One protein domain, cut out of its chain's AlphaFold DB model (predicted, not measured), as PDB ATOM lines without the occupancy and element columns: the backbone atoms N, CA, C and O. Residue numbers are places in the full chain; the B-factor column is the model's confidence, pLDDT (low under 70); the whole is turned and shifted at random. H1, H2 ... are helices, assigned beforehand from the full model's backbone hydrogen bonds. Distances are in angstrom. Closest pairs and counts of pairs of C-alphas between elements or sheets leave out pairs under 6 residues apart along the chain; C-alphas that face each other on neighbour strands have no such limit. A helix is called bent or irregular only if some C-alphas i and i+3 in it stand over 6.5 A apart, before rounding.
ATOM      1  N   SER A  91      67.662  11.991  -4.857       80.50
ATOM      2  CA  SER A  91      66.568  12.957  -5.070       80.50
ATOM      3  C   SER A  91      65.322  12.620  -4.246       80.50
ATOM      4  O   SER A  91      64.761  13.479  -3.562       80.50
ATOM      5  N   ILE A  92      64.901  11.349  -4.260       81.88
ATOM      6  CA  ILE A  92      63.771  10.872  -3.447       81.88
ATOM      7  C   ILE A  92      64.081  11.054  -1.956       81.88
ATOM      8  O   ILE A  92      63.204  11.427  -1.171       81.88
ATOM      9  N   TYR A  93      65.332  10.821  -1.557       78.12
ATOM     10  CA  TYR A  93      65.764  11.015  -0.182       78.12
ATOM     11  C   TYR A  93      65.722  12.479   0.237       78.12
ATOM     12  O   TYR A  93      65.119  12.776   1.266       78.12
ATOM     13  N   ALA A  94      66.307  13.379  -0.556       83.25
ATOM     14  CA  ALA A  94      66.312  14.811  -0.282       83.25
ATOM     15  C   ALA A  94      64.882  15.352  -0.126       83.25
ATOM     16  O   ALA A  94      64.595  16.119   0.797       83.25
ATOM     17  N   LEU A  95      63.956  14.874  -0.965       86.75
ATOM     18  CA  LEU A  95      62.537  15.206  -0.868       86.75
ATOM     19  C   LEU A  95      61.909  14.667   0.424       86.75
ATOM     20  O   LEU A  95      61.239  15.408   1.143       86.75
ATOM     21  N   LYS A  96      62.165  13.402   0.778       85.75
ATOM     22  CA  LYS A  96      61.671  12.798   2.027       85.75
ATOM     23  C   LYS A  96      62.234  13.492   3.269       85.75
ATOM     24  O   LYS A  96      61.495  13.708   4.229       85.75
ATOM     25  N   SER A  97      63.525  13.823   3.283       85.00
ATOM     26  CA  SER A  97      64.159  14.526   4.399       85.00
ATOM     27  C   SER A  97      63.637  15.951   4.521       85.00
ATOM     28  O   SER A  97      63.342  16.381   5.633       85.00
ATOM     29  N   GLY A  98      63.444  16.647   3.395       88.44
ATOM     30  CA  GLY A  98      62.822  17.967   3.363       88.44
ATOM     31  C   GLY A  98      61.398  17.931   3.912       88.44
ATOM     32  O   GLY A  98      61.062  18.701   4.806       88.44
ATOM     33  N   LEU A  99      60.587  16.967   3.467       90.56
ATOM     34  CA  LEU A  99      59.216  16.802   3.947       90.56
ATOM     35  C   LEU A  99      59.161  16.467   5.442       90.56
ATOM     36  O   LEU A  99      58.325  17.003   6.163       90.56
ATOM     37  N   ARG A 100      60.071  15.617   5.932       89.81
ATOM     38  CA  ARG A 100      60.166  15.292   7.361       89.81
ATOM     39  C   ARG A 100      60.573  16.509   8.192       89.81
ATOM     40  O   ARG A 100      59.994  16.720   9.253       89.81
ATOM     41  N   ALA A 101      61.541  17.295   7.723       91.31
ATOM     42  CA  ALA A 101      61.964  18.519   8.398       91.31
ATOM     43  C   ALA A 101      60.824  19.544   8.451       91.31
ATOM     44  O   ALA A 101      60.514  20.052   9.525       91.31
ATOM     45  N   LEU A 102      60.134  19.768   7.327       94.50
ATOM     46  CA  LEU A 102      58.960  20.641   7.257       94.50
ATOM     47  C   LEU A 102      57.829  20.157   8.167       94.50
ATOM     48  O   LEU A 102      57.268  20.950   8.917       94.50
ATOM     49  N   GLY A 103      57.525  18.858   8.147       93.38
ATOM     50  CA  GLY A 103      56.512  18.261   9.013       93.38
ATOM     51  C   GLY A 103      56.832  18.456  10.496       93.38
ATOM     52  O   GLY A 103      55.951  18.822  11.268       93.38
ATOM     53  N   LEU A 104      58.101  18.296  10.886       93.94
ATOM     54  CA  LEU A 104      58.541  18.558  12.256       93.94
ATOM     55  C   LEU A 104      58.401  20.042  12.620       93.94
ATOM     56  O   LEU A 104      57.879  20.357  13.687       93.94
ATOM     57  N   SER A 105      58.814  20.954  11.736       95.81
ATOM     58  CA  SER A 105      58.668  22.397  11.952       95.81
ATOM     59  C   SER A 105      57.204  22.801  12.134       95.81
ATOM     60  O   SER A 105      56.877  23.503  13.088       95.81
ATOM     61  N   ILE A 106      56.312  22.313  11.269       96.06
ATOM     62  CA  ILE A 106      54.870  22.572  11.363       96.06
ATOM     63  C   ILE A 106      54.303  21.974  12.654       96.06
ATOM     64  O   ILE A 106      53.536  22.642  13.344       96.06
ATOM     65  N   GLY A 107      54.713  20.758  13.023       95.06
ATOM     66  CA  GLY A 107      54.299  20.113  14.268       95.06
ATOM     67  C   GLY A 107      54.665  20.930  15.508       95.06
ATOM     68  O   GLY A 107      53.823  21.136  16.379       95.06
ATOM     69  N   ILE A 108      55.888  21.467  15.565       96.19
ATOM     70  CA  ILE A 108      56.331  22.339  16.666       96.19
ATOM     71  C   ILE A 108      55.476  23.608  16.731       96.19
ATOM     72  O   ILE A 108      55.021  23.988  17.809       96.19
ATOM     73  N   ILE A 109      55.222  24.243  15.583       96.62
ATOM     74  CA  ILE A 109      54.378  25.442  15.513       96.62
ATOM     75  C   ILE A 109      52.970  25.127  16.029       96.62
ATOM     76  O   ILE A 109      52.458  25.865  16.865       96.62
ATOM     77  N   PHE A 110      52.381  24.003  15.615       95.50
ATOM     78  CA  PHE A 110      51.066  23.563  16.084       95.50
ATOM     79  C   PHE A 110      51.018  23.368  17.600       95.50
ATOM     80  O   PHE A 110      50.108  23.878  18.253       95.50
ATOM     81  N   VAL A 111      52.004  22.675  18.179       94.06
ATOM     82  CA  VAL A 111      52.082  22.468  19.634       94.06
ATOM     83  C   VAL A 111      52.187  23.804  20.370       94.06
ATOM     84  O   VAL A 111      51.477  24.024  21.355       94.06
ATOM     85  N   CYS A 112      53.016  24.725  19.874       96.25
ATOM     86  CA  CYS A 112      53.133  26.071  20.427       96.25
ATOM     87  C   CYS A 112      51.809  26.845  20.338       96.25
ATOM     88  O   CYS A 112      51.386  27.437  21.330       96.25
ATOM     89  N   SER A 113      51.126  26.808  19.191       96.12
ATOM     90  CA  SER A 113      49.835  27.474  18.993       96.12
ATOM     91  C   SER A 113      48.758  26.931  19.931       96.12
ATOM     92  O   SER A 113      48.085  27.715  20.596       96.12
ATOM     93  N   VAL A 114      48.623  25.606  20.043       92.44
ATOM     94  CA  VAL A 114      47.653  24.975  20.953       92.44
ATOM     95  C   VAL A 114      47.962  25.338  22.401       92.44
ATOM     96  O   VAL A 114      47.067  25.757  23.128       92.44
ATOM     97  N   THR A 115      49.229  25.264  22.812       91.00
ATOM     98  CA  THR A 115      49.647  25.633  24.173       91.00
ATOM     99  C   THR A 115      49.324  27.094  24.478       91.00
ATOM    100  O   THR A 115      48.815  27.405  25.556       91.00
ATOM    101  N   PHE A 116      49.566  27.995  23.522       94.81
ATOM    102  CA  PHE A 116      49.245  29.411  23.662       94.81
ATOM    103  C   PHE A 116      47.736  29.642  23.813       94.81
ATOM    104  O   PHE A 116      47.319  30.374  24.714       94.81
ATOM    105  N   ILE A 117      46.918  28.971  22.993       92.94
ATOM    106  CA  ILE A 117      45.451  29.021  23.078       92.94
ATOM    107  C   ILE A 117      44.974  28.489  24.436       92.94
ATOM    108  O   ILE A 117      44.208  29.154  25.130       92.94
ATOM    109  N   CYS A 118      45.466  27.329  24.871       89.94
ATOM    110  CA  CYS A 118      45.126  26.770  26.178       89.94
ATOM    111  C   CYS A 118      45.498  27.726  27.317       89.94
ATOM    112  O   CYS A 118      44.688  27.950  28.216       89.94
ATOM    113  N   TYR A 119      46.687  28.334  27.270       89.44
ATOM    114  CA  TYR A 119      47.124  29.288  28.288       89.44
ATOM    115  C   TYR A 119      46.185  30.497  28.387       89.44
ATOM    116  O   TYR A 119      45.764  30.862  29.489       89.44
ATOM    117  N   THR A 120      45.819  31.100  27.251       91.25
ATOM    118  CA  THR A 120      44.901  32.249  27.259       91.25
ATOM    119  C   THR A 120      43.504  31.856  27.744       91.25
ATOM    120  O   THR A 120      42.935  32.536  28.600       91.25
ATOM    121  N   THR A 121      42.982  30.707  27.313       89.00
ATOM    122  CA  THR A 121      41.658  30.230  27.731       89.00
ATOM    123  C   THR A 121      41.601  29.929  29.228       89.00
ATOM    124  O   THR A 121      40.665  30.362  29.900       89.00
ATOM    125  N   VAL A 122      42.617  29.266  29.791       85.81
ATOM    126  CA  VAL A 122      42.692  29.001  31.241       85.81
ATOM    127  C   VAL A 122      42.715  30.306  32.032       85.81
ATOM    128  O   VAL A 122      42.032  30.421  33.049       85.81
ATOM    129  N   LYS A 123      43.447  31.320  31.556       84.94
ATOM    130  CA  LYS A 123      43.499  32.637  32.203       84.94
ATOM    131  C   LYS A 123      42.123  33.305  32.251       84.94
ATOM    132  O   LYS A 123      41.742  33.839  33.292       84.94
ATOM    133  N   ILE A 124      41.375  33.249  31.148       87.25
ATOM    134  CA  ILE A 124      40.018  33.807  31.051       87.25
ATOM    135  C   ILE A 124      39.060  33.057  31.985       87.25
ATOM    136  O   ILE A 124      38.348  33.687  32.767       87.25
ATOM    137  N   LEU A 125      39.071  31.722  31.946       83.56
ATOM    138  CA  LEU A 125      38.218  30.887  32.795       83.56
ATOM    139  C   LEU A 125      38.498  31.124  34.279       83.56
ATOM    140  O   LEU A 125      37.565  31.310  35.058       83.56
ATOM    141  N   PHE A 126      39.772  31.196  34.665       80.50
ATOM    142  CA  PHE A 126      40.158  31.477  36.042       80.50
ATOM    143  C   PHE A 126      39.652  32.845  36.506       80.50
ATOM    144  O   PHE A 126      39.124  32.957  37.606       80.50
ATOM    145  N   TYR A 127      39.752  33.880  35.665       82.56
ATOM    146  CA  TYR A 127      39.237  35.205  36.010       82.56
ATOM    147  C   TYR A 127      37.709  35.228  36.147       82.56
ATOM    148  O   TYR A 127      37.173  35.985  36.956       82.56
ATOM    149  N   ARG A 128      36.996  34.391  35.386       78.75
ATOM    150  CA  ARG A 128      35.532  34.311  35.433       78.75
ATOM    151  C   ARG A 128      35.011  33.538  36.648       78.75
ATOM    152  O   ARG A 128      33.978  33.906  37.182       78.75
ATOM    153  N   HIS A 129      35.746  32.523  37.100       78.81
ATOM    154  CA  HIS A 129      35.397  31.693  38.262       78.81
ATOM    155  C   HIS A 129      36.160  32.080  39.540       78.81
ATOM    156  O   HIS A 129      36.127  31.353  40.530       78.81
ATOM    157  N   ARG A 130      36.869  33.218  39.538       76.94
ATOM    158  CA  ARG A 130      37.717  33.654  40.661       76.94
ATOM    159  C   ARG A 130      36.941  33.765  41.980       76.94
ATOM    160  O   ARG A 130      37.458  33.327  43.003       76.94
ATOM    161  N   ASP A 131      35.705  34.260  41.916       75.50
ATOM    162  CA  ASP A 131      34.849  34.487  43.085       75.50
ATOM    163  C   ASP A 131      34.368  33.145  43.679       75.50
ATOM    164  O   ASP A 131      34.397  32.939  44.889       75.50
ATOM    165  N   GLU A 132      34.032  32.164  42.834       75.12
ATOM    166  CA  GLU A 132      33.679  30.800  43.266       75.12
ATOM    167  C   GLU A 132      34.886  30.062  43.868       75.12
ATOM    168  O   GLU A 132      34.776  29.381  44.889       75.12
ATOM    169  N   ILE A 133      36.070  30.220  43.266       73.38
ATOM    170  CA  ILE A 133      37.320  29.617  43.755       73.38
ATOM    171  C   ILE A 133      37.693  30.173  45.138       73.38
ATOM    172  O   ILE A 133      38.265  29.448  45.956       73.38
ATOM    173  N   GLU A 134      37.384  31.439  45.413       75.81
ATOM    174  CA  GLU A 134      37.600  32.061  46.718       75.81
ATOM    175  C   GLU A 134      36.698  31.446  47.797       75.81
ATOM    176  O   GLU A 134      37.198  31.073  48.861       75.81
ATOM    177  N   VAL A 135      35.421  31.193  47.486       77.56
ATOM    178  CA  VAL A 135      34.501  30.463  48.378       77.56
ATOM    179  C   VAL A 135      35.010  29.045  48.664       77.56
ATOM    180  O   VAL A 135      35.068  28.628  49.821       77.56
ATOM    181  N   TYR A 136      35.459  28.306  47.644       78.19
ATOM    182  CA  TYR A 136      36.010  26.961  47.850       78.19
ATOM    183  C   TYR A 136      37.287  26.964  48.703       78.19
ATOM    184  O   TYR A 136      37.479  26.067  49.525       78.19
ATOM    185  N   LYS A 137      38.152  27.976  48.567       75.25
ATOM    186  CA  LYS A 137      39.341  28.116  49.425       75.25
ATOM    187  C   LYS A 137      38.981  28.358  50.891       75.25
ATOM    188  O   LYS A 137      39.662  27.808  51.754       75.25
ATOM    189  N   LEU A 138      37.925  29.126  51.175       79.25
ATOM    190  CA  LEU A 138      37.435  29.358  52.542       79.25
ATOM    191  C   LEU A 138      36.898  28.076  53.198       79.25
ATOM    192  O   LEU A 138      37.005  27.914  54.409       79.25
ATOM    193  N   LEU A 139      36.400  27.133  52.395       79.69
ATOM    194  CA  LEU A 139      35.974  25.799  52.832       79.69
ATOM    195  C   LEU A 139      37.134  24.787  52.944       79.69
ATOM    196  O   LEU A 139      36.902  23.612  53.219       79.69
ATOM    197  N   GLY A 140      38.384  25.216  52.733       79.38
ATOM    198  CA  GLY A 140      39.572  24.361  52.831       79.38
ATOM    199  C   GLY A 140      39.928  23.599  51.549       79.38
ATOM    200  O   GLY A 140      40.705  22.643  51.604       79.38
ATOM    201  N   ALA A 141      39.401  23.993  50.383       79.81
ATOM    202  CA  ALA A 141      39.688  23.297  49.129       79.81
ATOM    203  C   ALA A 141      41.184  23.334  48.760       79.81
ATOM    204  O   ALA A 141      41.836  24.381  48.706       79.81
ATOM    205  N   THR A 142      41.735  22.158  48.458       78.69
ATOM    206  CA  THR A 142      43.150  21.966  48.119       78.69
ATOM    207  C   THR A 142      43.448  22.432  46.686       78.69
ATOM    208  O   THR A 142      42.634  22.247  45.784       78.69
ATOM    209  N   ARG A 143      44.659  22.956  46.419       71.50
ATOM    210  CA  ARG A 143      45.111  23.402  45.074       71.50
ATOM    211  C   ARG A 143      44.955  22.340  43.969       71.50
ATOM    212  O   ARG A 143      44.896  22.689  42.792       71.50
ATOM    213  N   TRP A 144      44.901  21.063  44.348       76.69
ATOM    214  CA  TRP A 144      44.661  19.935  43.448       76.69
ATOM    215  C   TRP A 144      43.236  19.911  42.886       76.69
ATOM    216  O   TRP A 144      43.065  19.610  41.711       76.69
ATOM    217  N   PHE A 145      42.229  20.317  43.666       76.69
ATOM    218  CA  PHE A 145      40.822  20.303  43.252       76.69
ATOM    219  C   PHE A 145      40.562  21.210  42.037       76.69
ATOM    220  O   PHE A 145      39.787  20.870  41.153       76.69
ATOM    221  N   VAL A 146      41.298  22.323  41.937       73.25
ATOM    222  CA  VAL A 146      41.216  23.266  40.807       73.25
ATOM    223  C   VAL A 146      41.956  22.755  39.561       73.25
ATOM    224  O   VAL A 146      41.590  23.105  38.445       73.25
ATOM    225  N   ARG A 147      43.006  21.936  39.718       76.25
ATOM    226  CA  ARG A 147      43.838  21.442  38.599       76.25
ATOM    227  C   ARG A 147      43.424  20.066  38.077       76.25
ATOM    228  O   ARG A 147      43.675  19.772  36.912       76.25
ATOM    229  N   ALA A 148      42.794  19.249  38.917       83.81
ATOM    230  CA  ALA A 148      42.351  17.899  38.593       83.81
ATOM    231  C   ALA A 148      41.481  17.795  37.321       83.81
ATOM    232  O   ALA A 148      41.813  16.953  36.486       83.81
ATOM    233  N   PRO A 149      40.438  18.626  37.101       81.81
ATOM    234  CA  PRO A 149      39.591  18.490  35.909       81.81
ATOM    235  C   PRO A 149      40.364  18.728  34.604       81.81
ATOM    236  O   PRO A 149      40.243  17.940  33.672       81.81
ATOM    237  N   PHE A 150      41.246  19.732  34.565       79.50
ATOM    238  CA  PHE A 150      42.076  20.014  33.387       79.50
ATOM    239  C   PHE A 150      43.060  18.884  33.078       79.50
ATOM    240  O   PHE A 150      43.296  18.549  31.918       79.50
ATOM    241  N   PHE A 151      43.646  18.287  34.119       83.62
ATOM    242  CA  PHE A 151      44.574  17.173  33.947       83.62
ATOM    243  C   PHE A 151      43.853  15.918  33.440       83.62
ATOM    244  O   PHE A 151      44.397  15.185  32.615       83.62
ATOM    245  N   LEU A 152      42.615  15.696  33.897       90.44
ATOM    246  CA  LEU A 152      41.775  14.587  33.461       90.44
ATOM    247  C   LEU A 152      41.342  14.752  31.995       90.44
ATOM    248  O   LEU A 152      41.544  13.832  31.207       90.44
ATOM    249  N   GLU A 153      40.830  15.926  31.608       86.12
ATOM    250  CA  GLU A 153      40.468  16.225  30.213       86.12
ATOM    251  C   GLU A 153      41.670  16.082  29.274       86.12
ATOM    252  O   GLU A 153      41.585  15.390  28.259       86.12
ATOM    253  N   GLY A 154      42.816  16.667  29.640       86.62
ATOM    254  CA  GLY A 154      44.040  16.569  28.845       86.62
ATOM    255  C   GLY A 154      44.541  15.130  28.698       86.62
ATOM    256  O   GLY A 154      44.951  14.731  27.610       86.62
ATOM    257  N   SER A 155      44.456  14.330  29.764       90.75
ATOM    258  CA  SER A 155      44.852  12.916  29.727       90.75
ATOM    259  C   SER A 155      43.931  12.093  28.831       90.75
ATOM    260  O   SER A 155      44.418  11.292  28.040       90.75
ATOM    261  N   ILE A 156      42.614  12.311  28.902       94.06
ATOM    262  CA  ILE A 156      41.636  11.625  28.047       94.06
ATOM    263  C   ILE A 156      41.898  11.978  26.581       94.06
ATOM    264  O   ILE A 156      42.097  11.083  25.762       94.06
ATOM    265  N   ILE A 157      41.979  13.268  26.249       90.06
ATOM    266  CA  ILE A 157      42.225  13.725  24.874       90.06
ATOM    267  C   ILE A 157      43.574  13.201  24.361       90.06
ATOM    268  O   ILE A 157      43.661  12.738  23.226       90.06
ATOM    269  N   GLY A 158      44.614  13.218  25.200       89.81
ATOM    270  CA  GLY A 158      45.937  12.701  24.856       89.81
ATOM    271  C   GLY A 158      45.951  11.192  24.604       89.81
ATOM    272  O   GLY A 158      46.547  10.746  23.627       89.81
ATOM    273  N   ILE A 159      45.263  10.406  25.439       94.00
ATOM    274  CA  ILE A 159      45.154   8.949  25.271       94.00
ATOM    275  C   ILE A 159      44.380   8.620  23.996       94.00
ATOM    276  O   ILE A 159      44.877   7.862  23.169       94.00
ATOM    277  N   PHE A 160      43.198   9.208  23.797       93.81
ATOM    278  CA  PHE A 160      42.399   8.952  22.597       93.81
ATOM    279  C   PHE A 160      43.115   9.427  21.328       93.81
ATOM    280  O   PHE A 160      43.143   8.701  20.337       93.81
ATOM    281  N   GLY A 161      43.760  10.596  21.367       90.00
ATOM    282  CA  GLY A 161      44.568  11.100  20.258       90.00
ATOM    283  C   GLY A 161      45.771  10.207  19.947       90.00
ATOM    284  O   GLY A 161      46.029   9.909  18.783       90.00
ATOM    285  N   GLY A 162      46.481   9.728  20.972       91.50
ATOM    286  CA  GLY A 162      47.624   8.828  20.814       91.50
ATOM    287  C   GLY A 162      47.233   7.449  20.281       91.50
ATOM    288  O   GLY A 162      47.889   6.934  19.380       91.50
ATOM    289  N   VAL A 163      46.142   6.871  20.788       93.88
ATOM    290  CA  VAL A 163      45.627   5.570  20.331       93.88
ATOM    291  C   VAL A 163      45.160   5.645  18.880       93.88
ATOM    292  O   VAL A 163      45.531   4.785  18.084       93.88
ATOM    293  N   LEU A 164      44.399   6.681  18.509       91.31
ATOM    294  CA  LEU A 164      43.978   6.880  17.120       91.31
ATOM    295  C   LEU A 164      45.173   7.150  16.197       91.31
ATOM    296  O   LEU A 164      45.189   6.668  15.071       91.31
ATOM    297  N   GLY A 165      46.185   7.874  16.678       88.88
ATOM    298  CA  GLY A 165      47.403   8.145  15.917       88.88
ATOM    299  C   GLY A 165      48.279   6.912  15.684       88.88
ATOM    300  O   GLY A 165      48.864   6.793  14.619       88.88
ATOM    301  N   LEU A 166      48.365   5.991  16.650       86.50
ATOM    302  CA  LEU A 166      49.095   4.724  16.493       86.50
ATOM    303  C   LEU A 166      48.366   3.716  15.591       86.50
ATOM    304  O   LEU A 166      48.989   2.771  15.112       86.50
ATOM    305  N   GLY A 167      47.055   3.885  15.404       76.00
ATOM    306  CA  GLY A 167      46.223   3.028  14.559       76.00
ATOM    307  C   GLY A 167      46.231   3.379  13.065       76.00
ATOM    308  O   GLY A 167      45.685   2.602  12.283       76.00
ATOM    309  N   CYS A 168      46.830   4.510  12.678       55.69
ATOM    310  CA  CYS A 168      46.972   4.987  11.296       55.69
ATOM    311  C   CYS A 168      48.431   4.891  10.829       55.69
ATOM    312  O   CYS A 168      48.637   4.570   9.637       55.69
TER     313      CYS A 168
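What this domain is: This is residues 91 to 168 of the 168 residues of the protein "Cell division protein FtsX" of Nitrospirales bacterium LBB_01 (UniProt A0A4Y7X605). A very long straight helix, H1, leads to a turn made by short H2, after which H3 folds back along H1 with a gap between them, like an open, lopsided U. The printed part has 78 residues with three named helices, H1, H2, H3, and no named strand: all helix. It is an extended rod, radius of gyration of the C-alphas 19.4 A, spanning 67 by 25 by 14 A.

Where its parts are: H1, residues 91 to 128, begins at C-alpha 91 (66.568, 12.957, -5.070) and is 55.3 A long. H2 is residues 130 to 138, 12.6 A. H3, residues 143 to 166, 34.4 A, ends at C-alpha 166 (49.095, 4.724, 16.493).

How they stand to each other: H1 and H2 meet only through their link. H2 touches no helix, but only just: its closest C-alpha distance to H3 is 8.0 A, and the two are near each other. H1 and H3 are apart. H3 is irregular, C-alphas 146 and 149 being 7.0 A apart, with a kink of 30 degrees near residue 150. Every O i to N i+4 pair is within hydrogen-bond range in H1 and H2, and 17 of 20 in H3.

The domain as a whole: The C-alphas of Ser 91 and Leu 139 are the two farthest apart, 66.7 A. The printed part has no cut, and both links are tight. Residue 168, the chain's last, is under 70 in pLDDT.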